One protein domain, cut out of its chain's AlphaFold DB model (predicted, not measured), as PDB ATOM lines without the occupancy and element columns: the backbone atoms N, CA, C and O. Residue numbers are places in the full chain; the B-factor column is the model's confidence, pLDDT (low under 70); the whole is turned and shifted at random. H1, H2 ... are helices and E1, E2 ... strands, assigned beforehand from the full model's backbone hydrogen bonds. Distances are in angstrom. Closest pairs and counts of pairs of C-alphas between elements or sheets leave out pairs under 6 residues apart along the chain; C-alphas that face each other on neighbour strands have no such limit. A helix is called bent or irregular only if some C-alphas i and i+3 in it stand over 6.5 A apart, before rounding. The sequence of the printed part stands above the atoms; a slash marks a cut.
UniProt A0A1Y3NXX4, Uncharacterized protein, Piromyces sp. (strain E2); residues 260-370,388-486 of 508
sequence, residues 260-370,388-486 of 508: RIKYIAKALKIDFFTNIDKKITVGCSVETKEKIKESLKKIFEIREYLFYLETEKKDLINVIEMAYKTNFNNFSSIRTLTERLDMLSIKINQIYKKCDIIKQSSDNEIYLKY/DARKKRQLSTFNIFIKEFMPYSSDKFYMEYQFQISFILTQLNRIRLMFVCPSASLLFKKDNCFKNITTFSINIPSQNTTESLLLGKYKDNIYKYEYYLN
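This is residues 260 to 370 and 388 to 486 of the 508 residues of an uncharacterized protein of Piromyces sp. (strain E2) (UniProt A0A1Y3NXX4). A long helical hairpin, H3 and H4, is crossed on the side of H3 away from H4 by H6, whose last part bears a small head made of the strand hairpin E1 and E2 and the short helices H7, H8 and H9. H1 fits between H3, H6 and the strand hairpin, while H5 lies beside the other end of the long hairpin and reaches beyond it. The printed part has 210 residues with nine named helices and two named strands, in the order H1 H2 H3 H4 H5 H6 H7 E1 E2 H8 H9; the sheet E1 - E2 is antiparallel and the class is mostly helix. The whole is loose, with a radius of gyration of the C-alphas of 21.2 A, and elongated, spanning 67 by 41 by 29 A.

H1 holds residues 260 to 267 and begins at C-alpha 260, (16.773, -15.875, 41.014). H2 holds residues 274 to 279. H3, residues 286 to 325, is the longest helix, 58.0 A from its first C-alpha at (49.957, -30.255, 43.890) to its last. H4, residues 331 to 363, is 47.6 A long. H5, residues 389 to 405, is 24.6 A long, and H6, residues 411 to 436, is 36.3 A long. H7 holds residues 438 to 443, E1 residues 444 to 450 with 17.4 A, and E2 residues 453 to 458 with 16.7 A. H8, residues 461 to 473, is 19.7 A long and irregular, with C-alphas 462 and 465 7.0 A apart. H9, residues 475 to 485, is 15.8 A long and ends at C-alpha 485, (0.313, -9.267, 42.188).

H3 and H6 are the hubs, touching five helices each. H3, H4 and H5 form an up-and-down bundle, each running against the one before it. H3 and H4, a helical hairpin, touch at a shallow tilt of 26 degrees, opposite ways, closest at the C-alphas of Lys 313 and Leu 341, 6.2 A. H5 touches H4 at a shallow tilt of 10 degrees, with the C-alphas of Ser 362 and Asn 399 closest at 6.4 A; it only just touches H3, with 3 pairs of C-alphas within 8 A. H6 touches H3 with residues 417 to 425 alone, at a steep tilt of 48 degrees, the same way; the closest C-alphas, of Thr 311 and Ile 421, are 5.5 A apart. H1 touches H3, closest at the C-alphas of Ile 261 and Tyr 308, 6.3 A, and H6, closest at those of Ile 264 and Ile 424, 6.7 A. H2 is close to H3 but not clearly touching it, 7.2 A between the closest C-alphas, of Ile 276 and Lys 293. H9 touches H3 about perpendicular, at 87 degrees, with the C-alphas of Val 319 and Tyr 479 closest at 5.3 A. H9 also touches H6, where the C-alphas of Arg 432 and Ile 478 are closest at 5.7 A. H8 touches H6, closest at the C-alphas of Leu 433 and Leu 471, 6.9 A. H7 and H6 only just touch, only at the corner, with 3 pairs of C-alphas within 8 A. The closest C-alphas of H6 and E2, of Gln 427 and Thr 455, are 6.4 A apart. In the hairpin of E1 and E2, N 447 and O 455 are within hydrogen-bond range at 2.8 A, as are N 453 and O 450 at 2.9 A. Among the pairs that are apart are H4 and H6, and H5 and H9. The helix packing is mostly crossed, but only just: of 9 tilted pairs that touch, 3 are at a shallow tilt. Every O i to N i+4 pair is within hydrogen-bond range in H1, H3, H4, H5, H6 and H9, against 1 of 2 in H2, 7 of 9 in H8 and 0 of 2 in H7, where 3 of 3 O i to N i+3 pairs are.

The two C-alphas farthest apart, of Asn 329 and Asp 388, are 70.2 A apart. Residues 371 to 387 are not printed, and C-alphas 370 and 388 are 16.5 A apart across that cut, which falls in the link from H4 to H5. Of the links that are printed whole, H1 to H2 and H2 to H3 are short and the others tight. The mean pLDDT of the printed part is 81.9; 34 residues are under 70, among them 362 to 370 and 388 to 398.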
ATOM      1  N   ARG A 260      16.528 -17.015  41.908       69.19
ATOM      2  CA  ARG A 260      16.773 -15.875  41.014       69.19
ATOM      3  C   ARG A 260      17.871 -14.980  41.540       69.19
ATOM      4  O   ARG A 260      18.633 -14.480  40.724       69.19
ATOM      5  N   ILE A 261      18.013 -14.824  42.858       78.44
ATOM      6  CA  ILE A 261      19.165 -14.122  43.444       78.44
ATOM      7  C   ILE A 261      20.446 -14.822  42.979       78.44
ATOM      8  O   ILE A 261      21.355 -14.175  42.460       78.44
ATOM      9  N   LYS A 262      20.466 -16.158  43.026       81.88
ATOM     10  CA  LYS A 262      21.555 -16.976  42.474       81.88
ATOM     11  C   LYS A 262      21.741 -16.803  40.969       81.88
ATOM     12  O   LYS A 262      22.869 -16.720  40.492       81.88
ATOM     13  N   TYR A 263      20.669 -16.748  40.189       81.06
ATOM     14  CA  TYR A 263      20.769 -16.561  38.738       81.06
ATOM     15  C   TYR A 263      21.224 -15.148  38.350       81.06
ATOM     16  O   TYR A 263      22.029 -15.023  37.431       81.06
ATOM     17  N   ILE A 264      20.799 -14.110  39.076       76.19
ATOM     18  CA  ILE A 264      21.291 -12.735  38.927       76.19
ATOM     19  C   ILE A 264      22.765 -12.673  39.314       76.19
ATOM     20  O   ILE A 264      23.557 -12.148  38.540       76.19
ATOM     21  N   ALA A 265      23.161 -13.257  40.448       81.25
ATOM     22  CA  ALA A 265      24.562 -13.306  40.864       81.25
ATOM     23  C   ALA A 265      25.449 -13.936  39.780       81.25
ATOM     24  O   ALA A 265      26.466 -13.364  39.387       81.25
ATOM     25  N   LYS A 266      25.001 -15.063  39.210       84.44
ATOM     26  CA  LYS A 266      25.678 -15.721  38.085       84.44
ATOM     27  C   LYS A 266      25.698 -14.866  36.818       84.44
ATOM     28  O   LYS A 266      26.740 -14.781  36.176       84.44
ATOM     29  N   ALA A 267      24.591 -14.207  36.466       76.25
ATOM     30  CA  ALA A 267      24.534 -13.298  35.316       76.25
ATOM     31  C   ALA A 267      25.496 -12.110  35.475       76.25
ATOM     32  O   ALA A 267      26.148 -11.707  34.515       76.25
ATOM     33  N   LEU A 268      25.639 -11.597  36.696       79.12
ATOM     34  CA  LEU A 268      26.569 -10.526  37.051       79.12
ATOM     35  C   LEU A 268      28.021 -11.001  37.192       79.12
ATOM     36  O   LEU A 268      28.890 -10.187  37.499       79.12
ATOM     37  N   LYS A 269      28.294 -12.295  36.971       86.06
ATOM     38  CA  LYS A 269      29.613 -12.918  37.161       86.06
ATOM     39  C   LYS A 269      30.173 -12.662  38.565       86.06
ATOM     40  O   LYS A 269      31.378 -12.482  38.730       86.06
ATOM     41  N   ILE A 270      29.297 -12.646  39.571       81.75
ATOM     42  CA  ILE A 270      29.706 -12.677  40.974       81.75
ATOM     43  C   ILE A 270      30.239 -14.085  41.222       81.75
ATOM     44  O   ILE A 270      29.485 -15.022  41.474       81.75
ATOM     45  N   ASP A 271      31.544 -14.234  41.035       81.44
ATOM     46  CA  ASP A 271      32.237 -15.498  41.198       81.44
ATOM     47  C   ASP A 271      33.000 -15.497  42.519       81.44
ATOM     48  O   ASP A 271      33.978 -14.773  42.725       81.44
ATOM     49  N   PHE A 272      32.517 -16.329  43.431       77.56
ATOM     50  CA  PHE A 272      33.141 -16.548  44.723       77.56
ATOM     51  C   PHE A 272      34.441 -17.367  44.591       77.56
ATOM     52  O   PHE A 272      35.336 -17.218  45.419       77.56
ATOM     53  N   PHE A 273      34.604 -18.164  43.529       78.31
ATOM     54  CA  PHE A 273      35.655 -19.174  43.392       78.31
ATOM     55  C   PHE A 273      36.843 -18.759  42.507       78.31
ATOM     56  O   PHE A 273      37.955 -19.210  42.783       78.31
ATOM     57  N   THR A 274      36.700 -17.890  41.492       73.25
ATOM     58  CA  THR A 274      37.847 -17.528  40.605       73.25
ATOM     59  C   THR A 274      39.024 -16.890  41.338       73.25
ATOM     60  O   THR A 274      40.151 -16.906  40.841       73.25
ATOM     61  N   ASN A 275      38.792 -16.321  42.522       69.69
ATOM     62  CA  ASN A 275      39.857 -15.749  43.338       69.69
ATOM     63  C   ASN A 275      40.682 -16.802  44.093       69.69
ATOM     64  O   ASN A 275      41.782 -16.477  44.538       69.69
ATOM     65  N   ILE A 276      40.202 -18.046  44.201       72.88
ATOM     66  CA  ILE A 276      40.910 -19.140  44.878       72.88
ATOM     67  C   ILE A 276      42.190 -19.476  44.121       72.88
ATOM     68  O   ILE A 276      43.282 -19.368  44.675       72.88
ATOM     69  N   ASP A 277      42.065 -19.805  42.834       76.56
ATOM     70  CA  ASP A 277      43.196 -20.263  42.020       76.56
ATOM     71  C   ASP A 277      44.265 -19.171  41.850       76.56
ATOM     72  O   ASP A 277      45.452 -19.471  41.750       76.56
ATOM     73  N   LYS A 278      43.866 -17.891  41.887       79.31
ATOM     74  CA  LYS A 278      44.795 -16.750  41.846       79.31
ATOM     75  C   LYS A 278      45.538 -16.523  43.164       79.31
ATOM     76  O   LYS A 278      46.657 -16.014  43.139       79.31
ATOM     77  N   LYS A 279      44.915 -16.835  44.308       73.19
ATOM     78  CA  LYS A 279      45.472 -16.566  45.645       73.19
ATOM     79  C   LYS A 279      46.241 -17.745  46.239       73.19
ATOM     80  O   LYS A 279      47.121 -17.512  47.065       73.19
ATOM     81  N   ILE A 280      45.968 -18.983  45.819       77.94
ATOM     82  CA  ILE A 280      46.803 -20.137  46.181       77.94
ATOM     83  C   ILE A 280      48.152 -19.986  45.460       77.94
ATOM     84  O   ILE A 280      48.292 -20.279  44.273       77.94
ATOM     85  N   THR A 281      49.152 -19.477  46.176       66.44
ATOM     86  CA  THR A 281      50.459 -19.098  45.628       66.44
ATOM     87  C   THR A 281      51.268 -20.270  45.055       66.44
ATOM     88  O   THR A 281      51.070 -21.458  45.339       66.44
ATOM     89  N   VAL A 282      52.238 -19.904  44.213       59.06
ATOM     90  CA  VAL A 282      53.280 -20.784  43.675       59.06
ATOM     91  C   VAL A 282      54.199 -21.218  44.825       59.06
ATOM     92  O   VAL A 282      54.843 -20.379  45.444       59.06
ATOM     93  N   GLY A 283      54.244 -22.518  45.135       68.75
ATOM     94  CA  GLY A 283      55.132 -23.072  46.171       68.75
ATOM     95  C   GLY A 283      54.560 -24.242  46.977       68.75
ATOM     96  O   GLY A 283      55.328 -24.990  47.578       68.75
ATOM     97  N   CYS A 284      53.240 -24.444  46.978       72.06
ATOM     98  CA  CYS A 284      52.632 -25.652  47.549       72.06
ATOM     99  C   CYS A 284      52.744 -26.839  46.582       72.06
ATOM    100  O   CYS A 284      52.650 -26.660  45.363       72.06
ATOM    101  N   SER A 285      52.894 -28.049  47.133       82.44
ATOM    102  CA  SER A 285      52.766 -29.287  46.355       82.44
ATOM    103  C   SER A 285      51.373 -29.373  45.716       82.44
ATOM    104  O   SER A 285      50.417 -28.791  46.239       82.44
ATOM    105  N   VAL A 286      51.244 -30.090  44.596       84.62
ATOM    106  CA  VAL A 286      49.957 -30.255  43.890       84.62
ATOM    107  C   VAL A 286      48.891 -30.839  44.822       84.62
ATOM    108  O   VAL A 286      47.787 -30.312  44.893       84.62
ATOM    109  N   GLU A 287      49.243 -31.851  45.614       82.69
ATOM    110  CA  GLU A 287      48.318 -32.493  46.551       82.69
ATOM    111  C   GLU A 287      47.838 -31.534  47.653       82.69
ATOM    112  O   GLU A 287      46.649 -31.466  47.967       82.69
ATOM    113  N   THR A 288      48.747 -30.731  48.218       76.19
ATOM    114  CA  THR A 288      48.388 -29.722  49.225       76.19
ATOM    115  C   THR A 288      47.469 -28.654  48.636       76.19
ATOM    116  O   THR A 288      46.551 -28.198  49.316       76.19
ATOM    117  N   LYS A 289      47.688 -28.259  47.374       80.38
ATOM    118  CA  LYS A 289      46.818 -27.298  46.683       80.38
ATOM    119  C   LYS A 289      45.400 -27.834  46.520       80.38
ATOM    120  O   LYS A 289      44.471 -27.091  46.805       80.38
ATOM    121  N   GLU A 290      45.236 -29.096  46.129       83.06
ATOM    122  CA  GLU A 290      43.911 -29.715  45.986       83.06
ATOM    123  C   GLU A 290      43.177 -29.819  47.329       83.06
ATOM    124  O   GLU A 290      42.018 -29.423  47.429       83.06
ATOM    125  N   LYS A 291      43.866 -30.234  48.402       79.00
ATOM    126  CA  LYS A 291      43.283 -30.263  49.758       79.00
ATOM    127  C   LYS A 291      42.836 -28.871  50.220       79.00
ATOM    128  O   LYS A 291      41.712 -28.705  50.689       79.00
ATOM    129  N   ILE A 292      43.683 -27.856  50.026       76.94
ATOM    130  CA  ILE A 292      43.355 -26.453  50.320       76.94
ATOM    131  C   ILE A 292      42.152 -25.986  49.496       76.94
ATOM    132  O   ILE A 292      41.257 -25.332  50.029       76.94
ATOM    133  N   LYS A 293      42.124 -26.320  48.203       82.38
ATOM    134  CA  LYS A 293      41.046 -25.947  47.288       82.38
ATOM    135  C   LYS A 293      39.716 -26.553  47.724       82.38
ATOM    136  O   LYS A 293      38.728 -25.827  47.759       82.38
ATOM    137  N   GLU A 294      39.699 -27.818  48.132       81.00
ATOM    138  CA  GLU A 294      38.491 -28.486  48.624       81.00
ATOM    139  C   GLU A 294      38.000 -27.894  49.958       81.00
ATOM    140  O   GLU A 294      36.807 -27.640  50.127       81.00
ATOM    141  N   SER A 295      38.903 -27.580  50.895       77.38
ATOM    142  CA  SER A 295      38.526 -26.894  52.142       77.38
ATOM    143  C   SER A 295      37.981 -25.488  51.890       77.38
ATOM    144  O   SER A 295      36.952 -25.109  52.453       77.38
ATOM    145  N   LEU A 296      38.641 -24.714  51.023       79.19
ATOM    146  CA  LEU A 296      38.178 -23.382  50.643       79.19
ATOM    147  C   LEU A 296      36.830 -23.462  49.932       79.19
ATOM    148  O   LEU A 296      35.952 -22.662  50.235       79.19
ATOM    149  N   LYS A 297      36.629 -24.443  49.050       81.56
ATOM    150  CA  LYS A 297      35.370 -24.635  48.328       81.56
ATOM    151  C   LYS A 297      34.176 -24.707  49.282       81.56
ATOM    152  O   LYS A 297      33.218 -23.970  49.078       81.56
ATOM    153  N   LYS A 298      34.277 -25.473  50.374       80.44
ATOM    154  CA  LYS A 298      33.230 -25.535  51.412       80.44
ATOM    155  C   LYS A 298      32.969 -24.176  52.076       80.44
ATOM    156  O   LYS A 298      31.820 -23.806  52.299       80.44
ATOM    157  N   ILE A 299      34.018 -23.400  52.366       81.00
ATOM    158  CA  ILE A 299      33.883 -22.043  52.934       81.00
ATOM    159  C   ILE A 299      33.186 -21.105  51.940       81.00
ATOM    160  O   ILE A 299      32.321 -20.319  52.326       81.00
ATOM    161  N   PHE A 300      33.527 -21.196  50.656       82.31
ATOM    162  CA  PHE A 300      32.894 -20.393  49.613       82.31
ATOM    163  C   PHE A 300      31.444 -20.791  49.356       82.31
ATOM    164  O   PHE A 300      30.631 -19.901  49.136       82.31
ATOM    165  N   GLU A 301      31.092 -22.072  49.462       82.88
ATOM    166  CA  GLU A 301      29.697 -22.524  49.428       82.88
ATOM    167  C   GLU A 301      28.891 -21.925  50.592       82.88
ATOM    168  O   GLU A 301      27.795 -21.409  50.377       82.88
ATOM    169  N   ILE A 302      29.454 -21.902  51.810       84.12
ATOM    170  CA  ILE A 302      28.828 -21.239  52.967       84.12
ATOM    171  C   ILE A 302      28.657 -19.738  52.706       84.12
ATOM    172  O   ILE A 302      27.592 -19.179  52.967       84.12
ATOM    173  N   ARG A 303      29.691 -19.078  52.173       83.50
ATOM    174  CA  ARG A 303      29.660 -17.647  51.849       83.50
ATOM    175  C   ARG A 303      28.631 -17.325  50.766       83.50
ATOM    176  O   ARG A 303      27.899 -16.350  50.912       83.50
ATOM    177  N   GLU A 304      28.577 -18.117  49.700       86.19
ATOM    178  CA  GLU A 304      27.590 -17.989  48.625       86.19
ATOM    179  C   GLU A 304      26.170 -18.164  49.184       86.19
ATOM    180  O   GLU A 304      25.278 -17.372  48.884       86.19
ATOM    181  N   TYR A 305      25.963 -19.159  50.048       85.81
ATOM    182  CA  TYR A 305      24.672 -19.393  50.688       85.81
ATOM    183  C   TYR A 305      24.238 -18.220  51.576       85.81
ATOM    184  O   TYR A 305      23.116 -17.726  51.459       85.81
ATOM    185  N   LEU A 306      25.147 -17.735  52.424       87.06
ATOM    186  CA  LEU A 306      24.914 -16.586  53.295       87.06
ATOM    187  C   LEU A 306      24.584 -15.323  52.486       87.06
ATOM    188  O   LEU A 306      23.626 -14.623  52.806       87.06
ATOM    189  N   PHE A 307      25.314 -15.092  51.393       89.12
ATOM    190  CA  PHE A 307      25.069 -13.996  50.462       89.12
ATOM    191  C   PHE A 307      23.634 -13.991  49.922       89.12
ATOM    192  O   PHE A 307      22.987 -12.939  49.871       89.12
ATOM    193  N   TYR A 308      23.106 -15.160  49.556       88.25
ATOM    194  CA  TYR A 308      21.731 -15.266  49.076       88.25
ATOM    195  C   TYR A 308      20.701 -14.991  50.168       88.25
ATOM    196  O   TYR A 308      19.783 -14.206  49.935       88.25
ATOM    197  N   LEU A 309      20.883 -15.563  51.362       87.06
ATOM    198  CA  LEU A 309      19.973 -15.343  52.492       87.06
ATOM    199  C   LEU A 309      19.908 -13.870  52.899       87.06
ATOM    200  O   LEU A 309      18.829 -13.344  53.163       87.06
ATOM    201  N   GLU A 310      21.046 -13.181  52.935       92.25
ATOM    202  CA  GLU A 310      21.077 -11.767  53.306       92.25
ATOM    203  C   GLU A 310      20.505 -10.850  52.235       92.25
ATOM    204  O   GLU A 310      19.832  -9.867  52.561       92.25
ATOM    205  N   THR A 311      20.727 -11.181  50.962       91.19
ATOM    206  CA  THR A 311      20.094 -10.455  49.860       91.19
ATOM    207  C   THR A 311      18.577 -10.575  49.947       91.19
ATOM    208  O   THR A 311      17.884  -9.562  49.869       91.19
ATOM    209  N   GLU A 312      18.063 -11.785  50.183       89.38
ATOM    210  CA  GLU A 312      16.631 -12.024  50.359       89.38
ATOM    211  C   GLU A 312      16.080 -11.299  51.586       89.38
ATOM    212  O   GLU A 312      15.091 -10.580  51.484       89.38
ATOM    213  N   LYS A 313      16.755 -11.407  52.735       92.94
ATOM    214  CA  LYS A 313      16.377 -10.697  53.961       92.94
ATOM    215  C   LYS A 313      16.235  -9.192  53.717       92.94
ATOM    216  O   LYS A 313      15.246  -8.591  54.127       92.94
ATOM    217  N   LYS A 314      17.208  -8.575  53.040       94.00
ATOM    218  CA  LYS A 314      17.200  -7.132  52.754       94.00
ATOM    219  C   LYS A 314      16.098  -6.745  51.765       94.00
ATOM    220  O   LYS A 314      15.497  -5.682  51.911       94.00
ATOM    221  N   ASP A 315      15.812  -7.590  50.780       91.69
ATOM    222  CA  ASP A 315      14.692  -7.385  49.861       91.69
ATOM    223  C   ASP A 315      13.338  -7.473  50.588       91.69
ATOM    224  O   ASP A 315      12.510  -6.568  50.474       91.69
ATOM    225  N   LEU A 316      13.153  -8.508  51.412       89.75
ATOM    226  CA  LEU A 316      11.945  -8.754  52.198       89.75
ATOM    227  C   LEU A 316      11.639  -7.613  53.177       89.75
ATOM    228  O   LEU A 316      10.488  -7.190  53.278       89.75
ATOM    229  N   ILE A 317      12.660  -7.053  53.836       93.88
ATOM    230  CA  ILE A 317      12.507  -5.865  54.694       93.88
ATOM    231  C   ILE A 317      11.886  -4.701  53.912       93.88
ATOM    232  O   ILE A 317      10.944  -4.080  54.396       93.88
ATOM    233  N   ASN A 318      12.342  -4.431  52.682       92.50
ATOM    234  CA  ASN A 318      11.776  -3.344  51.874       92.50
ATOM    235  C   ASN A 318      10.307  -3.598  51.489       92.50
ATOM    236  O   ASN A 318       9.517  -2.653  51.425       92.50
ATOM    237  N   VAL A 319       9.931  -4.858  51.244       89.62
ATOM    238  CA  VAL A 319       8.535  -5.244  50.980       89.62
ATOM    239  C   VAL A 319       7.666  -4.997  52.214       89.62
ATOM    240  O   VAL A 319       6.601  -4.388  52.099       89.62
ATOM    241  N   ILE A 320       8.130  -5.425  53.392       89.69
ATOM    242  CA  ILE A 320       7.422  -5.253  54.665       89.69
ATOM    243  C   ILE A 320       7.268  -3.765  55.009       89.69
ATOM    244  O   ILE A 320       6.161  -3.324  55.311       89.69
ATOM    245  N   GLU A 321       8.337  -2.967  54.897       93.00
ATOM    246  CA  GLU A 321       8.289  -1.513  55.118       93.00
ATOM    247  C   GLU A 321       7.230  -0.833  54.242       93.00
ATOM    248  O   GLU A 321       6.468   0.013  54.714       93.00
ATOM    249  N   MET A 322       7.167  -1.200  52.959       91.62
ATOM    250  CA  MET A 322       6.158  -0.672  52.043       91.62
ATOM    251  C   MET A 322       4.742  -1.107  52.449       91.62
ATOM    252  O   MET A 322       3.814  -0.292  52.412       91.62
ATOM    253  N   ALA A 323       4.565  -2.360  52.877       87.81
ATOM    254  CA  ALA A 323       3.266  -2.874  53.303       87.81
ATOM    255  C   ALA A 323       2.733  -2.111  54.529       87.81
ATOM    256  O   ALA A 323       1.566  -1.724  54.548       87.81
ATOM    257  N   TYR A 324       3.595  -1.793  55.498       90.62
ATOM    258  CA  TYR A 324       3.218  -0.943  56.631       90.62
ATOM    259  C   TYR A 324       2.861   0.486  56.202       90.62
ATOM    260  O   TYR A 324       1.827   1.007  56.610       90.62
ATOM    261  N   LYS A 325       3.667   1.117  55.335       91.56
ATOM    262  CA  LYS A 325       3.419   2.498  54.868       91.56
ATOM    263  C   LYS A 325       2.105   2.670  54.122       91.56
ATOM    264  O   LYS A 325       1.489   3.730  54.182       91.56
ATOM    265  N   THR A 326       1.694   1.650  53.382       86.69
ATOM    266  CA  THR A 326       0.475   1.707  52.572       86.69
ATOM    267  C   THR A 326      -0.803   1.479  53.394       86.69
ATOM    268  O   THR A 326      -1.873   1.385  52.797       86.69
ATOM    269  N   ASN A 327      -0.707   1.445  54.738       69.69
ATOM    270  CA  ASN A 327      -1.801   1.175  55.682       69.69
ATOM    271  C   ASN A 327      -2.623  -0.039  55.248       69.69
ATOM    272  O   ASN A 327      -3.852  -0.007  55.151       69.69
ATOM    273  N   PHE A 328      -1.911  -1.112  54.911       67.75
ATOM    274  CA  PHE A 328      -2.541  -2.305  54.392       67.75
ATOM    275  C   PHE A 328      -3.265  -3.061  55.505       67.75
ATOM    276  O   PHE A 328      -2.634  -3.678  56.355       67.75
ATOM    277  N   ASN A 329      -4.601  -3.095  55.443       73.69
ATOM    278  CA  ASN A 329      -5.452  -3.846  56.382       73.69
ATOM    279  C   ASN A 329      -5.250  -5.376  56.322       73.69
ATOM    280  O   ASN A 329      -5.915  -6.118  57.042       73.69
ATOM    281  N   ASN A 330      -4.355  -5.882  55.467       80.81
ATOM    282  CA  ASN A 330      -4.046  -7.305  55.379       80.81
ATOM    283  C   ASN A 330      -2.913  -7.686  56.346       80.81
ATOM    284  O   ASN A 330      -1.806  -8.066  55.946       80.81
ATOM    285  N   PHE A 331      -3.224  -7.598  57.640       85.19
ATOM    286  CA  PHE A 331      -2.332  -7.996  58.730       85.19
ATOM    287  C   PHE A 331      -1.831  -9.438  58.588       85.19
ATOM    288  O   PHE A 331      -0.691  -9.718  58.944       85.19
ATOM    289  N   SER A 332      -2.641 -10.341  58.022       81.56
ATOM    290  CA  SER A 332      -2.248 -11.740  57.820       81.56
ATOM    291  C   SER A 332      -1.048 -11.867  56.887       81.56
ATOM    292  O   SER A 332      -0.110 -12.589  57.201       81.56
ATOM    293  N   SER A 333      -1.047 -11.167  55.750       79.62
ATOM    294  CA  SER A 333       0.075 -11.234  54.808       79.62
ATOM    295  C   SER A 333       1.327 -10.547  55.351       79.62
ATOM    296  O   SER A 333       2.421 -11.065  55.162       79.62
ATOM    297  N   ILE A 334       1.183  -9.426  56.071       84.75
ATOM    298  CA  ILE A 334       2.321  -8.785  56.752       84.75
ATOM    299  C   ILE A 334       2.922  -9.744  57.785       84.75
ATOM    300  O   ILE A 334       4.131  -9.953  57.782       84.75
ATOM    301  N   ARG A 335       2.082 -10.395  58.600       85.62
ATOM    302  CA  ARG A 335       2.513 -11.401  59.576       85.62
ATOM    303  C   ARG A 335       3.302 -12.534  58.921       85.62
ATOM    304  O   ARG A 335       4.397 -12.828  59.382       85.62
ATOM    305  N   THR A 336       2.805 -13.113  57.827       81.75
ATOM    306  CA  THR A 336       3.520 -14.178  57.098       81.75
ATOM    307  C   THR A 336       4.886 -13.713  56.578       81.75
ATOM    308  O   THR A 336       5.865 -14.455  56.654       81.75
ATOM    309  N   LEU A 337       4.984 -12.483  56.062       84.94
ATOM    310  CA  LEU A 337       6.263 -11.926  55.609       84.94
ATOM    311  C   LEU A 337       7.235 -11.718  56.779       84.94
ATOM    312  O   LEU A 337       8.415 -12.043  56.649       84.94
ATOM    313  N   THR A 338       6.750 -11.226  57.920       88.38
ATOM    314  CA  THR A 338       7.553 -11.060  59.139       88.38
ATOM    315  C   THR A 338       8.031 -12.406  59.689       88.38
ATOM    316  O   THR A 338       9.214 -12.558  59.970       88.38
ATOM    317  N   GLU A 339       7.170 -13.425  59.740       85.56
ATOM    318  CA  GLU A 339       7.554 -14.784  60.154       85.56
ATOM    319  C   GLU A 339       8.663 -15.356  59.246       85.56
ATOM    320  O   GLU A 339       9.624 -15.965  59.721       85.56
ATOM    321  N   ARG A 340       8.601 -15.102  57.929       84.94
ATOM    322  CA  ARG A 340       9.689 -15.467  57.006       84.94
ATOM    323  C   ARG A 340      10.978 -14.690  57.286       84.94
ATOM    324  O   ARG A 340      12.062 -15.271  57.230       84.94
ATOM    325  N   LEU A 341      10.879 -13.395  57.580       90.62
ATOM    326  CA  LEU A 341      12.030 -12.563  57.936       90.62
ATOM    327  C   LEU A 341      12.740 -13.089  59.195       90.62
ATOM    328  O   LEU A 341      13.978 -13.107  59.245       90.62
ATOM    329  N   ASP A 342      11.973 -13.564  60.174       88.88
ATOM    330  CA  ASP A 342      12.495 -14.186  61.389       88.88
ATOM    331  C   ASP A 342      13.202 -15.506  61.076       88.88
ATOM    332  O   ASP A 342      14.346 -15.703  61.493       88.88
ATOM    333  N   MET A 343      12.593 -16.371  60.255       86.31
ATOM    334  CA  MET A 343      13.224 -17.620  59.804       86.31
ATOM    335  C   MET A 343      14.563 -17.375  59.093       86.31
ATOM    336  O   MET A 343      15.563 -18.025  59.416       86.31
ATOM    337  N   LEU A 344      14.620 -16.403  58.173       87.12
ATOM    338  CA  LEU A 344      15.866 -16.009  57.505       87.12
ATOM    339  C   LEU A 344      16.908 -15.523  58.517       87.12
ATOM    340  O   LEU A 344      18.069 -15.926  58.454       87.12
ATOM    341  N   SER A 345      16.500 -14.690  59.476       92.94
ATOM    342  CA  SER A 345      17.394 -14.155  60.507       92.94
ATOM    343  C   SER A 345      17.956 -15.251  61.415       92.94
ATOM    344  O   SER A 345      19.158 -15.259  61.687       92.94
ATOM    345  N   ILE A 346      17.128 -16.213  61.829       87.62
ATOM    346  CA  ILE A 346      17.560 -17.380  62.607       87.62
ATOM    347  C   ILE A 346      18.582 -18.194  61.811       87.62
ATOM    348  O   ILE A 346      19.647 -18.519  62.341       87.62
ATOM    349  N   LYS A 347      18.309 -18.484  60.533       86.25
ATOM    350  CA  LYS A 347      19.216 -19.273  59.688       86.25
ATOM    351  C   LYS A 347      20.555 -18.571  59.464       86.25
ATOM    352  O   LYS A 347      21.603 -19.202  59.594       86.25
ATOM    353  N   ILE A 348      20.532 -17.269  59.183       89.12
ATOM    354  CA  ILE A 348      21.732 -16.434  59.054       89.12
ATOM    355  C   ILE A 348      22.569 -16.508  60.341       89.12
ATOM    356  O   ILE A 348      23.760 -16.803  60.287       89.12
ATOM    357  N   ASN A 349      21.940 -16.355  61.510       89.56
ATOM    358  CA  ASN A 349      22.626 -16.448  62.801       89.56
ATOM    359  C   ASN A 349      23.210 -17.843  63.070       89.56
ATOM    360  O   ASN A 349      24.299 -17.960  63.628       89.56
ATOM    361  N   GLN A 350      22.519 -18.914  62.670       85.94
ATOM    362  CA  GLN A 350      23.055 -20.277  62.763       85.94
ATOM    363  C   GLN A 350      24.307 -20.454  61.896       85.94
ATOM    364  O   GLN A 350      25.272 -21.079  62.337       85.94
ATOM    365  N   ILE A 351      24.313 -19.895  60.682       86.00
ATOM    366  CA  ILE A 351      25.487 -19.917  59.801       86.00
ATOM    367  C   ILE A 351      26.628 -19.115  60.427       86.00
ATOM    368  O   ILE A 351      27.747 -19.616  60.456       86.00
ATOM    369  N   TYR A 352      26.354 -17.938  60.999       87.94
ATOM    370  CA  TYR A 352      27.374 -17.154  61.699       87.94
ATOM    371  C   TYR A 352      28.012 -17.915  62.849       87.94
ATOM    372  O   TYR A 352      29.233 -18.023  62.887       87.94
ATOM    373  N   LYS A 353      27.207 -18.545  63.709       87.06
ATOM    374  CA  LYS A 353      27.729 -19.391  64.790       87.06
ATOM    375  C   LYS A 353      28.629 -20.506  64.255       87.06
ATOM    376  O   LYS A 353      29.681 -20.770  64.827       87.06
ATOM    377  N   LYS A 354      28.260 -21.140  63.135       84.56
ATOM    378  CA  LYS A 354      29.108 -22.151  62.483       84.56
ATOM    379  C   LYS A 354      30.407 -21.548  61.940       84.56
ATOM    380  O   LYS A 354      31.462 -22.144  62.132       84.56
ATOM    381  N   CYS A 355      30.358 -20.378  61.307       83.50
ATOM    382  CA  CYS A 355      31.549 -19.661  60.849       83.50
ATOM    383  C   CYS A 355      32.471 -19.280  62.015       83.50
ATOM    384  O   CYS A 355      33.684 -19.432  61.891       83.50
ATOM    385  N   ASP A 356      31.913 -18.858  63.150       83.75
ATOM    386  CA  ASP A 356      32.672 -18.540  64.361       83.75
ATOM    387  C   ASP A 356      33.338 -19.779  64.951       83.75
ATOM    388  O   ASP A 356      34.516 -19.722  65.292       83.75
ATOM    389  N   ILE A 357      32.642 -20.919  64.995       82.94
ATOM    390  CA  ILE A 357      33.238 -22.201  65.399       82.94
ATOM    391  C   ILE A 357      34.389 -22.570  64.457       82.94
ATOM    392  O   ILE A 357      35.472 -22.919  64.925       82.94
ATOM    393  N   ILE A 358      34.203 -22.440  63.136       79.25
ATOM    394  CA  ILE A 358      35.276 -22.702  62.166       79.25
ATOM    395  C   ILE A 358      36.449 -21.747  62.416       79.25
ATOM    396  O   ILE A 358      37.589 -22.193  62.472       79.25
ATOM    397  N   LYS A 359      36.190 -20.457  62.643       80.50
ATOM    398  CA  LYS A 359      37.211 -19.443  62.933       80.50
ATOM    399  C   LYS A 359      37.952 -19.715  64.247       80.50
ATOM    400  O   LYS A 359      39.171 -19.610  64.278       80.50
ATOM    401  N   GLN A 360      37.266 -20.118  65.309       80.50
ATOM    402  CA  GLN A 360      37.893 -20.456  66.590       80.50
ATOM    403  C   GLN A 360      38.700 -21.753  66.494       80.50
ATOM    404  O   GLN A 360      39.843 -21.802  66.944       80.50
ATOM    405  N   SER A 361      38.168 -22.773  65.814       72.81
ATOM    406  CA  SER A 361      38.943 -23.973  65.473       72.81
ATOM    407  C   SER A 361      40.133 -23.642  64.567       72.81
ATOM    408  O   SER A 361      41.140 -24.342  64.589       72.81
ATOM    409  N   SER A 362      40.048 -22.531  63.819       65.50
ATOM    410  CA  SER A 362      41.134 -22.051  62.972       65.50
ATOM    411  C   SER A 362      42.339 -21.519  63.744       65.50
ATOM    412  O   SER A 362      43.483 -21.608  63.291       65.50
ATOM    413  N   ASP A 363      42.069 -21.007  64.939       61.72
ATOM    414  CA  ASP A 363      43.059 -20.411  65.826       61.72
ATOM    415  C   ASP A 363      43.693 -21.419  66.779       61.72
ATOM    416  O   ASP A 363      44.833 -21.226  67.199       61.72
ATOM    417  N   ASN A 364      43.010 -22.535  67.029       54.12
ATOM    418  CA  ASN A 364      43.388 -23.526  68.032       54.12
ATOM    419  C   ASN A 364      43.951 -24.836  67.438       54.12
ATOM    420  O   ASN A 364      43.803 -25.870  68.067       54.12
ATOM    421  N   GLU A 365      44.634 -24.784  66.284       53.75
ATOM    422  CA  GLU A 365      45.155 -25.929  65.490       53.75
ATOM    423  C   GLU A 365      44.145 -26.511  64.471       53.75
ATOM    424  O   GLU A 365      43.214 -27.247  64.789       53.75
ATOM    425  N   ILE A 366      44.345 -26.195  63.184       49.22
ATOM    426  CA  ILE A 366      43.464 -26.605  62.076       49.22
ATOM    427  C   ILE A 366      43.759 -28.025  61.611       49.22
ATOM    428  O   ILE A 366      44.800 -28.273  61.006       49.22
ATOM    429  N   TYR A 367      42.761 -28.900  61.775       45.44
ATOM    430  CA  TYR A 367      42.021 -29.539  60.666       45.44
ATOM    431  C   TYR A 367      42.819 -30.277  59.575       45.44
ATOM    432  O   TYR A 367      42.320 -30.517  58.478       45.44
ATOM    433  N   LEU A 368      44.024 -30.730  59.891       43.31
ATOM    434  CA  LEU A 368      44.527 -31.998  59.388       43.31
ATOM    435  C   LEU A 368      44.561 -32.910  60.606       43.31
ATOM    436  O   LEU A 368      45.497 -32.840  61.399       43.31
ATOM    437  N   LYS A 369      43.523 -33.733  60.804       43.62
ATOM    438  CA  LYS A 369      43.699 -34.884  61.692       43.62
ATOM    439  C   LYS A 369      44.903 -35.648  61.142       43.62
ATOM    440  O   LYS A 369      44.888 -36.055  59.983       43.62
ATOM    441  N   TYR A 370      45.948 -35.776  61.957       45.34
ATOM    442  CA  TYR A 370      47.152 -36.545  61.634       45.34
ATOM    443  C   TYR A 370      46.816 -37.992  61.217       45.34
ATOM    444  O   TYR A 370      47.604 -38.608  60.514       45.34
ATOM    445  N   ASP A 388      59.789 -28.312  59.953       54.28
ATOM    446  CA  ASP A 388      60.647 -27.439  59.156       54.28
ATOM    447  C   ASP A 388      59.941 -26.087  59.079       54.28
ATOM    448  O   ASP A 388      58.762 -26.033  58.716       54.28
ATOM    449  N   ALA A 389      60.593 -25.011  59.528       60.62
ATOM    450  CA  ALA A 389      59.949 -23.721  59.788       60.62
ATOM    451  C   ALA A 389      59.105 -23.228  58.591       60.62
ATOM    452  O   ALA A 389      58.167 -22.445  58.754       60.62
ATOM    453  N   ARG A 390      59.399 -23.740  57.389       59.62
ATOM    454  CA  ARG A 390      58.600 -23.625  56.164       59.62
ATOM    455  C   ARG A 390      57.162 -24.144  56.297       59.62
ATOM    456  O   ARG A 390      56.252 -23.400  55.946       59.62
ATOM    457  N   LYS A 391      56.922 -25.352  56.821       63.28
ATOM    458  CA  LYS A 391      55.569 -25.924  56.990       63.28
ATOM    459  C   LYS A 391      54.743 -25.135  58.010       63.28
ATOM    460  O   LYS A 391      53.586 -24.822  57.744       63.28
ATOM    461  N   LYS A 392      55.350 -24.714  59.129       66.06
ATOM    462  CA  LYS A 392      54.681 -23.867  60.139       66.06
ATOM    463  C   LYS A 392      54.305 -22.489  59.573       66.06
ATOM    464  O   LYS A 392      53.197 -22.015  59.808       66.06
ATOM    465  N   ARG A 393      55.182 -21.887  58.755       65.31
ATOM    466  CA  ARG A 393      54.885 -20.647  58.007       65.31
ATOM    467  C   ARG A 393      53.788 -20.833  56.955       65.31
ATOM    468  O   ARG A 393      52.973 -19.935  56.765       65.31
ATOM    469  N   GLN A 394      53.749 -21.970  56.262       66.00
ATOM    470  CA  GLN A 394      52.696 -22.260  55.282       66.00
ATOM    471  C   GLN A 394      51.325 -22.398  55.956       66.00
ATOM    472  O   GLN A 394      50.361 -21.805  55.478       66.00
ATOM    473  N   LEU A 395      51.250 -23.089  57.099       66.38
ATOM    474  CA  LEU A 395      50.007 -23.252  57.854       66.38
ATOM    475  C   LEU A 395      49.509 -21.922  58.440       66.38
ATOM    476  O   LEU A 395      48.338 -21.590  58.298       66.38
ATOM    477  N   SER A 396      50.402 -21.097  59.004       69.62
ATOM    478  CA  SER A 396      50.020 -19.759  59.479       69.62
ATOM    479  C   SER A 396      49.507 -18.875  58.341       69.62
ATOM    480  O   SER A 396      48.545 -18.132  58.518       69.62
ATOM    481  N   THR A 397      50.115 -18.980  57.156       68.06
ATOM    482  CA  THR A 397      49.669 -18.258  55.958       68.06
ATOM    483  C   THR A 397      48.290 -18.745  55.509       68.06
ATOM    484  O   THR A 397      47.432 -17.935  55.176       68.06
ATOM    485  N   PHE A 398      48.037 -20.054  55.559       69.62
ATOM    486  CA  PHE A 398      46.731 -20.627  55.240       69.62
ATOM    487  C   PHE A 398      45.635 -20.183  56.218       69.62
ATOM    488  O   PHE A 398      44.550 -19.809  55.779       69.62
ATOM    489  N   ASN A 399      45.922 -20.120  57.520       71.44
ATOM    490  CA  ASN A 399      44.967 -19.626  58.517       71.44
ATOM    491  C   ASN A 399      44.653 -18.140  58.304       71.44
ATOM    492  O   ASN A 399      43.495 -17.738  58.406       71.44
ATOM    493  N   ILE A 400      45.658 -17.331  57.947       73.75
ATOM    494  CA  ILE A 400      45.449 -15.933  57.537       73.75
ATOM    495  C   ILE A 400      44.523 -15.874  56.317       73.75
ATOM    496  O   ILE A 400      43.582 -15.083  56.313       73.75
ATOM    497  N   PHE A 401      44.715 -16.748  55.324       71.44
ATOM    498  CA  PHE A 401      43.828 -16.823  54.163       71.44
ATOM    499  C   PHE A 401      42.397 -17.228  54.534       71.44
ATOM    500  O   PHE A 401      41.463 -16.547  54.122       71.44
ATOM    501  N   ILE A 402      42.194 -18.291  55.320       72.38
ATOM    502  CA  ILE A 402      40.851 -18.691  55.778       72.38
ATOM    503  C   ILE A 402      40.171 -17.526  56.490       72.38
ATOM    504  O   ILE A 402      39.018 -17.218  56.188       72.38
ATOM    505  N   LYS A 403      40.896 -16.846  57.388       74.50
ATOM    506  CA  LYS A 403      40.385 -15.655  58.060       74.50
ATOM    507  C   LYS A 403      39.978 -14.608  57.046       74.50
ATOM    508  O   LYS A 403      38.833 -14.200  57.093       74.50
ATOM    509  N   GLU A 404      40.834 -14.238  56.096       74.25
ATOM    510  CA  GLU A 404      40.489 -13.273  55.044       74.25
ATOM    511  C   GLU A 404      39.208 -13.638  54.282       74.25
ATOM    512  O   GLU A 404      38.445 -12.747  53.926       74.25
ATOM    513  N   PHE A 405      38.944 -14.919  54.028       72.19
ATOM    514  CA  PHE A 405      37.784 -15.334  53.236       72.19
ATOM    515  C   PHE A 405      36.501 -15.550  54.031       72.19
ATOM    516  O   PHE A 405      35.427 -15.594  53.416       72.19
ATOM    517  N   MET A 406      36.591 -15.662  55.358       75.38
ATOM    518  CA  MET A 406      35.406 -15.740  56.199       75.38
ATOM    519  C   MET A 406      34.578 -14.460  56.056       75.38
ATOM    520  O   MET A 406      35.138 -13.358  56.082       75.38
ATOM    521  N   PRO A 407      33.246 -14.583  55.917       65.69
ATOM    522  CA  PRO A 407      32.363 -13.429  55.971       65.69
ATOM    523  C   PRO A 407      32.711 -12.593  57.219       65.69
ATOM    524  O   PRO A 407      32.855 -13.160  58.301       65.69
ATOM    525  N   TYR A 408      32.847 -11.269  57.082       66.81
ATOM    526  CA  TYR A 408      33.024 -10.313  58.198       66.81
ATOM    527  C   TYR A 408      34.370 -10.321  58.936       66.81
ATOM    528  O   TYR A 408      34.504  -9.703  59.989       66.81
ATOM    529  N   SER A 409      35.397 -10.979  58.409       68.19
ATOM    530  CA  SER A 409      36.722 -10.954  59.040       68.19
ATOM    531  C   SER A 409      37.508  -9.663  58.806       68.19
ATOM    532  O   SER A 409      38.392  -9.339  59.598       68.19
ATOM    533  N   SER A 410      37.206  -8.940  57.723       77.81
ATOM    534  CA  SER A 410      37.781  -7.631  57.433       77.81
ATOM    535  C   SER A 410      36.726  -6.671  56.902       77.81
ATOM    536  O   SER A 410      35.862  -7.053  56.104       77.81
ATOM    537  N   ASP A 411      36.852  -5.402  57.287       80.31
ATOM    538  CA  ASP A 411      35.980  -4.319  56.822       80.31
ATOM    539  C   ASP A 411      35.932  -4.256  55.293       80.31
ATOM    540  O   ASP A 411      34.878  -4.043  54.699       80.31
ATOM    541  N   LYS A 412      37.060  -4.525  54.623       81.06
ATOM    542  CA  LYS A 412      37.143  -4.520  53.160       81.06
ATOM    543  C   LYS A 412      36.239  -5.580  52.528       81.06
ATOM    544  O   LYS A 412      35.517  -5.270  51.580       81.06
ATOM    545  N   PHE A 413      36.268  -6.811  53.039       77.19
ATOM    546  CA  PHE A 413      35.415  -7.878  52.517       77.19
ATOM    547  C   PHE A 413      33.951  -7.636  52.841       77.19
ATOM    548  O   PHE A 413      33.109  -7.873  51.980       77.19
ATOM    549  N   TYR A 414      33.653  -7.134  54.040       84.50
ATOM    550  CA  TYR A 414      32.292  -6.756  54.399       84.50
ATOM    551  C   TYR A 414      31.735  -5.695  53.441       84.50
ATOM    552  O   TYR A 414      30.637  -5.862  52.915       84.50
ATOM    553  N   MET A 415      32.516  -4.659  53.130       85.88
ATOM    554  CA  MET A 415      32.115  -3.610  52.190       85.88
ATOM    555  C   MET A 415      31.907  -4.139  50.765       85.88
ATOM    556  O   MET A 415      30.901  -3.810  50.139       85.88
ATOM    557  N   GLU A 416      32.809  -4.983  50.251       86.12
ATOM    558  CA  GLU A 416      32.644  -5.614  48.931       86.12
ATOM    559  C   GLU A 416      31.394  -6.500  48.881       86.12
ATOM    560  O   GLU A 416      30.617  -6.464  47.928       86.12
ATOM    561  N   TYR A 417      31.169  -7.267  49.938       87.00
ATOM    562  CA  TYR A 417      30.023  -8.145  50.076       87.00
ATOM    563  C   TYR A 417      28.702  -7.348  50.150       87.00
ATOM    564  O   TYR A 417      27.759  -7.639  49.412       87.00
ATOM    565  N   GLN A 418      28.642  -6.270  50.939       89.25
ATOM    566  CA  GLN A 418      27.479  -5.373  50.992       89.25
ATOM    567  C   GLN A 418      27.244  -4.636  49.668       89.25
ATOM    568  O   GLN A 418      26.094  -4.405  49.275       89.25
ATOM    569  N   PHE A 419      28.318  -4.293  48.953       91.56
ATOM    570  CA  PHE A 419      28.240  -3.741  47.605       91.56
ATOM    571  C   PHE A 419      27.601  -4.743  46.636       91.56
ATOM    572  O   PHE A 419      26.665  -4.379  45.928       91.56
ATOM    573  N   GLN A 420      28.027  -6.009  46.654       89.94
ATOM    574  CA  GLN A 420      27.453  -7.070  45.819       89.94
ATOM    575  C   GLN A 420      25.963  -7.303  46.112       89.94
ATOM    576  O   GLN A 420      25.173  -7.391  45.171       89.94
ATOM    577  N   ILE A 421      25.555  -7.330  47.388       91.19
ATOM    578  CA  ILE A 421      24.134  -7.434  47.772       91.19
ATOM    579  C   ILE A 421      23.352  -6.260  47.185       91.19
ATOM    580  O   ILE A 421      22.325  -6.438  46.529       91.19
ATOM    581  N   SER A 422      23.855  -5.044  47.397       92.88
ATOM    582  CA  SER A 422      23.203  -3.827  46.912       92.88
ATOM    583  C   SER A 422      23.101  -3.827  45.386       92.88
ATOM    584  O   SER A 422      22.070  -3.443  44.846       92.88
ATOM    585  N   PHE A 423      24.117  -4.343  44.692       91.88
ATOM    586  CA  PHE A 423      24.127  -4.460  43.240       91.88
ATOM    587  C   PHE A 423      23.065  -5.437  42.717       91.88
ATOM    588  O   PHE A 423      22.374  -5.115  41.748       91.88
ATOM    589  N   ILE A 424      22.852  -6.584  43.377       90.56
ATOM    590  CA  ILE A 424      21.744  -7.495  43.036       90.56
ATOM    591  C   ILE A 424      20.389  -6.828  43.265       90.56
ATOM    592  O   ILE A 424      19.525  -6.883  42.387       90.56
ATOM    593  N   LEU A 425      20.203  -6.170  44.411       92.19
ATOM    594  CA  LEU A 425      18.951  -5.474  44.716       92.19
ATOM    595  C   LEU A 425      18.663  -4.363  43.703       92.19
ATOM    596  O   LEU A 425      17.519  -4.194  43.287       92.19
ATOM    597  N   THR A 426      19.689  -3.646  43.237       93.38
ATOM    598  CA  THR A 426      19.550  -2.684  42.140       93.38
ATOM    599  C   THR A 426      19.038  -3.361  40.870       93.38
ATOM    600  O   THR A 426      18.107  -2.848  40.259       93.38
ATOM    601  N   GLN A 427      19.569  -4.525  40.482       91.81
ATOM    602  CA  GLN A 427      19.079  -5.252  39.301       91.81
ATOM    603  C   GLN A 427      17.622  -5.703  39.447       91.81
ATOM    604  O   GLN A 427      16.826  -5.509  38.529       91.81
ATOM    605  N   LEU A 428      17.251  -6.248  40.610       88.81
ATOM    606  CA  LEU A 428      15.862  -6.604  40.910       88.81
ATOM    607  C   LEU A 428      14.947  -5.381  40.803       88.81
ATOM    608  O   LEU A 428      13.906  -5.426  40.149       88.81
ATOM    609  N   ASN A 429      15.373  -4.254  41.367       92.38
ATOM    610  CA  ASN A 429      14.600  -3.020  41.337       92.38
ATOM    611  C   ASN A 429      14.524  -2.391  39.942       92.38
ATOM    612  O   ASN A 429      13.485  -1.828  39.615       92.38
ATOM    613  N   ARG A 430      15.538  -2.543  39.079       92.81
ATOM    614  CA  ARG A 430      15.457  -2.169  37.651       92.81
ATOM    615  C   ARG A 430      14.371  -2.962  36.930       92.81
ATOM    616  O   ARG A 430      13.537  -2.373  36.244       92.81
ATOM    617  N   ILE A 431      14.347  -4.282  37.129       88.69
ATOM    618  CA  ILE A 431      13.338  -5.173  36.538       88.69
ATOM    619  C   ILE A 431      11.933  -4.757  36.993       88.69
ATOM    620  O   ILE A 431      11.040  -4.573  36.165       88.69
ATOM    621  N   ARG A 432      11.748  -4.544  38.300       89.06
ATOM    622  CA  ARG A 432      10.464  -4.104  38.865       89.06
ATOM    623  C   ARG A 432      10.071  -2.706  38.381       89.06
ATOM    624  O   ARG A 432       8.912  -2.479  38.041       89.06
ATOM    625  N   LEU A 433      11.027  -1.779  38.293       93.00
ATOM    626  CA  LEU A 433      10.796  -0.426  37.790       93.00
ATOM    627  C   LEU A 433      10.289  -0.453  36.348       93.00
ATOM    628  O   LEU A 433       9.335   0.250  36.046       93.00
ATOM    629  N   MET A 434      10.870  -1.280  35.476       92.44
ATOM    630  CA  MET A 434      10.396  -1.431  34.095       92.44
ATOM    631  C   MET A 434       8.970  -1.982  34.011       92.44
ATOM    632  O   MET A 434       8.279  -1.738  33.029       92.44
ATOM    633  N   PHE A 435       8.511  -2.712  35.025       88.25
ATOM    634  CA  PHE A 435       7.130  -3.173  35.076       88.25
ATOM    635  C   PHE A 435       6.168  -2.063  35.512       88.25
ATOM    636  O   PHE A 435       5.129  -1.855  34.889       88.25
ATOM    637  N   VAL A 436       6.530  -1.326  36.565       91.31
ATOM    638  CA  VAL A 436       5.718  -0.221  37.107       91.31
ATOM    639  C   VAL A 436       5.720   1.000  36.182       91.31
ATOM    640  O   VAL A 436       4.729   1.721  36.090       91.31
ATOM    641  N   CYS A 437       6.835   1.240  35.501       94.62
ATOM    642  CA  CYS A 437       7.080   2.366  34.614       94.62
ATOM    643  C   CYS A 437       7.747   1.856  33.322       94.62
ATOM    644  O   CYS A 437       8.972   1.931  33.187       94.62
ATOM    645  N   PRO A 438       6.973   1.338  32.348       94.19
ATOM    646  CA  PRO A 438       7.522   0.763  31.116       94.19
ATOM    647  C   PRO A 438       8.446   1.691  30.322       94.19
ATOM    648  O   PRO A 438       9.400   1.222  29.702       94.19
ATOM    649  N   SER A 439       8.233   3.010  30.376       95.25
ATOM    650  CA  SER A 439       9.112   3.996  29.732       95.25
ATOM    651  C   SER A 439      10.521   4.046  30.334       95.25
ATOM    652  O   SER A 439      11.459   4.424  29.633       95.25
ATOM    653  N   ALA A 440      10.714   3.596  31.581       96.00
ATOM    654  CA  ALA A 440      12.039   3.471  32.191       96.00
ATOM    655  C   ALA A 440      12.929   2.452  31.462       96.00
ATOM    656  O   ALA A 440      14.148   2.525  31.577       96.00
ATOM    657  N   SER A 441      12.352   1.544  30.664       94.75
ATOM    658  CA  SER A 441      13.118   0.618  29.817       94.75
ATOM    659  C   SER A 441      14.087   1.326  28.866       94.75
ATOM    660  O   SER A 441      15.146   0.783  28.572       94.75
ATOM    661  N   LEU A 442      13.782   2.563  28.449       95.75
ATOM    662  CA  LEU A 442      14.647   3.377  27.589       95.75
ATOM    663  C   LEU A 442      15.951   3.817  28.276       95.75
ATOM    664  O   LEU A 442      16.901   4.207  27.598       95.75
ATOM    665  N   LEU A 443      16.018   3.755  29.611       95.81
ATOM    666  CA  LEU A 443      17.228   4.074  30.376       95.81
ATOM    667  C   LEU A 443      18.223   2.917  30.415       95.81
ATOM    668  O   LEU A 443      19.396   3.129  30.725       95.81
ATOM    669  N   PHE A 444      17.770   1.700  30.119       96.06
ATOM    670  CA  PHE A 444      18.547   0.493  30.331       96.06
ATOM    671  C   PHE A 444      18.881  -0.199  29.007       96.06
ATOM    672  O   PHE A 444      18.035  -0.341  28.126       96.06
ATOM    673  N   LYS A 445      20.106  -0.710  28.899       95.25
ATOM    674  CA  LYS A 445      20.477  -1.745  27.929       95.25
ATOM    675  C   LYS A 445      20.545  -3.086  28.633       95.25
ATOM    676  O   LYS A 445      20.964  -3.188  29.788       95.25
ATOM    677  N   LYS A 446      20.162  -4.126  27.899       93.00
ATOM    678  CA  LYS A 446      20.417  -5.509  28.297       93.00
ATOM    679  C   LYS A 446      21.928  -5.743  28.307       93.00
ATOM    680  O   LYS A 446      22.615  -5.324  27.378       93.00
ATOM    681  N   ASP A 447      22.417  -6.378  29.360       91.00
ATOM    682  CA  ASP A 447      23.813  -6.779  29.518       91.00
ATOM    683  C   ASP A 447      23.898  -8.318  29.476       91.00
ATOM    684  O   ASP A 447      23.362  -8.941  28.556       91.00
ATOM    685  N   ASN A 448      24.526  -8.960  30.461       84.69
ATOM    686  CA  ASN A 448      24.657 -10.413  30.516       84.69
ATOM    687  C   ASN A 448      23.319 -11.105  30.829       84.69
ATOM    688  O   ASN A 448      22.493 -10.589  31.593       84.69
ATOM    689  N   CYS A 449      23.152 -12.323  30.305       77.94
ATOM    690  CA  CYS A 449      22.001 -13.185  30.562       77.94
ATOM    691  C   CYS A 449      22.437 -14.535  31.148       77.94
ATOM    692  O   CYS A 449      23.385 -15.146  30.659       77.94
ATOM    693  N   PHE A 450      21.708 -15.048  32.141       68.62
ATOM    694  CA  PHE A 450      21.888 -16.402  32.675       68.62
ATOM    695  C   PHE A 450      20.532 -17.040  32.995       68.62
ATOM    696  O   PHE A 450      19.730 -16.443  33.707       68.62
ATOM    697  N   LYS A 451      20.264 -18.249  32.472       70.06
ATOM    698  CA  LYS A 451      18.981 -18.974  32.639       70.06
ATOM    699  C   LYS A 451      17.744 -18.065  32.478       70.06
ATOM    700  O   LYS A 451      16.889 -18.002  33.354       70.06
ATOM    701  N   ASN A 452      17.668 -17.339  31.362       69.12
ATOM    702  CA  ASN A 452      16.592 -16.388  31.031       69.12
ATOM    703  C   ASN A 452      16.489 -15.141  31.929       69.12
ATOM    704  O   ASN A 452      15.638 -14.290  31.682       69.12
ATOM    705  N   ILE A 453      17.370 -14.971  32.916       72.94
ATOM    706  CA  ILE A 453      17.490 -13.717  33.656       72.94
ATOM    707  C   ILE A 453      18.464 -12.807  32.923       72.94
ATOM    708  O   ILE A 453      19.620 -13.167  32.718       72.94
ATOM    709  N   THR A 454      17.983 -11.630  32.532       78.56
ATOM    710  CA  THR A 454      18.784 -10.578  31.899       78.56
ATOM    711  C   THR A 454      19.156  -9.535  32.941       78.56
ATOM    712  O   THR A 454      18.297  -9.080  33.692       78.56
ATOM    713  N   THR A 455      20.428  -9.154  32.982       86.88
ATOM    714  CA  THR A 455      20.894  -8.005  33.762       86.88
ATOM    715  C   THR A 455      20.806  -6.743  32.920       86.88
ATOM    716  O   THR A 455      20.827  -6.787  31.688       86.88
ATOM    717  N   PHE A 456      20.670  -5.607  33.586       91.12
ATOM    718  CA  PHE A 456      20.462  -4.317  32.956       91.12
ATOM    719  C   PHE A 456      21.569  -3.366  33.389       91.12
ATOM    720  O   PHE A 456      21.896  -3.276  34.574       91.12
ATOM    721  N   SER A 457      22.139  -2.635  32.440       93.88
ATOM    722  CA  SER A 457      23.049  -1.520  32.704       93.88
ATOM    723  C   SER A 457      22.456  -0.238  32.138       93.88
ATOM    724  O   SER A 457      21.611  -0.279  31.246       93.88
ATOM    725  N   ILE A 458      22.848   0.912  32.682       94.94
ATOM    726  CA  ILE A 458      22.359   2.195  32.177       94.94
ATOM    727  C   ILE A 458      22.971   2.464  30.797       94.94
ATOM    728  O   ILE A 458      24.153   2.199  30.567       94.94
ATOM    729  N   ASN A 459      22.156   2.994  29.883       93.00
ATOM    730  CA  ASN A 459      22.571   3.355  28.529       93.00
ATOM    731  C   ASN A 459      23.663   4.426  28.528       93.00
ATOM    732  O   ASN A 459      24.697   4.250  27.884       93.00
ATOM    733  N   ILE A 460      23.442   5.514  29.271       94.31
ATOM    734  CA  ILE A 460      24.350   6.657  29.355       94.31
ATOM    735  C   ILE A 460      24.717   6.891  30.828       94.31
ATOM    736  O   ILE A 460      23.821   7.183  31.618       94.31
ATOM    737  N   PRO A 461      26.000   6.825  31.235       93.50
ATOM    738  CA  PRO A 461      26.396   6.969  32.642       93.50
ATOM    739  C   PRO A 461      25.877   8.237  33.347       93.50
ATOM    740  O   PRO A 461      25.600   8.204  34.545       93.50
ATOM    741  N   SER A 462      25.673   9.343  32.619       93.19
ATOM    742  CA  SER A 462      25.090  10.581  33.163       93.19
ATOM    743  C   SER A 462      23.632  10.435  33.627       93.19
ATOM    744  O   SER A 462      23.138  11.282  34.369       93.19
ATOM    745  N   GLN A 463      22.947   9.350  33.253       94.50
ATOM    746  CA  GLN A 463      21.578   9.037  33.669       94.50
ATOM    747  C   GLN A 463      21.498   8.290  35.014       94.50
ATOM    748  O   GLN A 463      20.392   7.991  35.462       94.50
ATOM    749  N   ASN A 464      22.620   8.028  35.704       93.31
ATOM    750  CA  ASN A 464      22.620   7.445  37.061       93.31
ATOM    751  C   ASN A 464      21.710   8.227  38.032       93.31
ATOM    752  O   ASN A 464      20.977   7.643  38.835       93.31
ATOM    753  N   THR A 465      21.712   9.560  37.928       95.69
ATOM    754  CA  THR A 465      20.838  10.429  38.728       95.69
ATOM    755  C   THR A 465      19.368  10.209  38.374       95.69
ATOM    756  O   THR A 465      18.526  10.124  39.264       95.69
ATOM    757  N   THR A 466      19.049  10.056  37.086       96.50
ATOM    758  CA  THR A 466      17.686   9.774  36.613       96.50
ATOM    759  C   THR A 466      17.181   8.427  37.124       96.50
ATOM    760  O   THR A 466      16.053   8.357  37.607       96.50
ATOM    761  N   GLU A 467      18.006   7.376  37.077       96.38
ATOM    762  CA  GLU A 467      17.661   6.082  37.675       96.38
ATOM    763  C   GLU A 467      17.345   6.238  39.165       96.38
ATOM    764  O   GLU A 467      16.285   5.806  39.613       96.38
ATOM    765  N   SER A 468      18.239   6.882  39.920       96.00
ATOM    766  CA  SER A 468      18.081   7.059  41.369       96.00
ATOM    767  C   SER A 468      16.789   7.809  41.711       96.00
ATOM    768  O   SER A 468      16.059   7.410  42.619       96.00
ATOM    769  N   LEU A 469      16.457   8.853  40.941       96.81
ATOM    770  CA  LEU A 469      15.212   9.609  41.089       96.81
ATOM    771  C   LEU A 469      13.975   8.757  40.786       96.81
ATOM    772  O   LEU A 469      12.984   8.850  41.509       96.81
ATOM    773  N   LEU A 470      14.012   7.919  39.747       96.88
ATOM    774  CA  LEU A 470      12.895   7.032  39.416       96.88
ATOM    775  C   LEU A 470      12.724   5.921  40.452       96.88
ATOM    776  O   LEU A 470      11.603   5.684  40.894       96.88
ATOM    777  N   LEU A 471      13.810   5.278  40.877       95.25
ATOM    778  CA  LEU A 471      13.770   4.268  41.934       95.25
ATOM    779  C   LEU A 471      13.242   4.854  43.246       95.25
ATOM    780  O   LEU A 471      12.439   4.208  43.907       95.25
ATOM    781  N   GLY A 472      13.626   6.088  43.592       95.38
ATOM    782  CA  GLY A 472      13.069   6.803  44.739       95.38
ATOM    783  C   GLY A 472      11.579   7.116  44.568       95.38
ATOM    784  O   GLY A 472      10.772   6.760  45.422       95.38
ATOM    785  N   LYS A 473      11.197   7.721  43.433       96.12
ATOM    786  CA  LYS A 473       9.809   8.114  43.130       96.12
ATOM    787  C   LYS A 473       8.848   6.926  43.098       96.12
ATOM    788  O   LYS A 473       7.704   7.058  43.524       96.12
ATOM    789  N   TYR A 474       9.292   5.788  42.572       95.44
ATOM    790  CA  TYR A 474       8.474   4.587  42.408       95.44
ATOM    791  C   TYR A 474       8.777   3.505  43.454       95.44
ATOM    792  O   TYR A 474       8.277   2.396  43.288       95.44
ATOM    793  N   LYS A 475       9.540   3.794  44.526       94.19
ATOM    794  CA  LYS A 475       9.938   2.794  45.538       94.19
ATOM    795  C   LYS A 475       8.729   2.027  46.072       94.19
ATOM    796  O   LYS A 475       8.690   0.803  45.984       94.19
ATOM    797  N   ASP A 476       7.724   2.745  46.562       92.00
ATOM    798  CA  ASP A 476       6.545   2.112  47.149       92.00
ATOM    799  C   ASP A 476       5.743   1.354  46.087       92.00
ATOM    800  O   ASP A 476       5.319   0.235  46.334       92.00
ATOM    801  N   ASN A 477       5.616   1.879  44.863       91.62
ATOM    802  CA  ASN A 477       4.916   1.181  43.779       91.62
ATOM    803  C   ASN A 477       5.629  -0.114  43.356       91.62
ATOM    804  O   ASN A 477       4.959  -1.105  43.081       91.62
ATOM    805  N   ILE A 478       6.963  -0.109  43.309       90.50
ATOM    806  CA  ILE A 478       7.800  -1.274  42.997       90.50
ATOM    807  C   ILE A 478       7.489  -2.411  43.971       90.50
ATOM    808  O   ILE A 478       7.110  -3.502  43.544       90.50
ATOM    809  N   TYR A 479       7.569  -2.138  45.272       88.62
ATOM    810  CA  TYR A 479       7.315  -3.156  46.288       88.62
ATOM    811  C   TYR A 479       5.820  -3.443  46.472       88.62
ATOM    812  O   TYR A 479       5.454  -4.556  46.837       88.62
ATOM    813  N   LYS A 480       4.930  -2.497  46.158       84.69
ATOM    814  CA  LYS A 480       3.482  -2.726  46.113       84.69
ATOM    815  C   LYS A 480       3.139  -3.776  45.067       84.69
ATOM    816  O   LYS A 480       2.446  -4.744  45.353       84.69
ATOM    817  N   TYR A 481       3.646  -3.617  43.851       79.19
ATOM    818  CA  TYR A 481       3.438  -4.598  42.789       79.19
ATOM    819  C   TYR A 481       3.967  -5.983  43.165       79.19
ATOM    820  O   TYR A 481       3.316  -6.984  42.856       79.19
ATOM    821  N   GLU A 482       5.102  -6.014  43.864       73.88
ATOM    822  CA  GLU A 482       5.664  -7.213  44.477       73.88
ATOM    823  C   GLU A 482       4.646  -7.852  45.434       73.88
ATOM    824  O   GLU A 482       4.133  -8.930  45.166       73.88
ATOM    825  N   TYR A 483       4.242  -7.137  46.481       75.75
ATOM    826  CA  TYR A 483       3.319  -7.631  47.502       75.75
ATOM    827  C   TYR A 483       1.978  -8.140  46.943       75.75
ATOM    828  O   TYR A 483       1.497  -9.195  47.347       75.75
ATOM    829  N   TYR A 484       1.363  -7.404  46.014       70.38
ATOM    830  CA  TYR A 484      -0.013  -7.665  45.582       70.38
ATOM    831  C   TYR A 484      -0.146  -8.690  44.475       70.38
ATOM    832  O   TYR A 484      -0.969  -9.598  44.552       70.38
ATOM    833  N   LEU A 485       0.568  -8.465  43.373       61.19
ATOM    834  CA  LEU A 485       0.313  -9.267  42.188       61.19
ATOM    835  C   LEU A 485       1.012 -10.602  42.281       61.19
ATOM    836  O   LEU A 485       0.699 -11.483  41.483       61.19
ATOM    837  N   ASN A 486       1.994 -10.731  43.180       61.53
ATOM    838  CA  ASN A 486       2.823 -11.917  43.282       61.53
ATOM    839  C   ASN A 486       3.417 -12.349  41.923       61.53
ATOM    840  O   ASN A 486       3.892 -13.463  41.745       61.53
TER     841      ASN A 486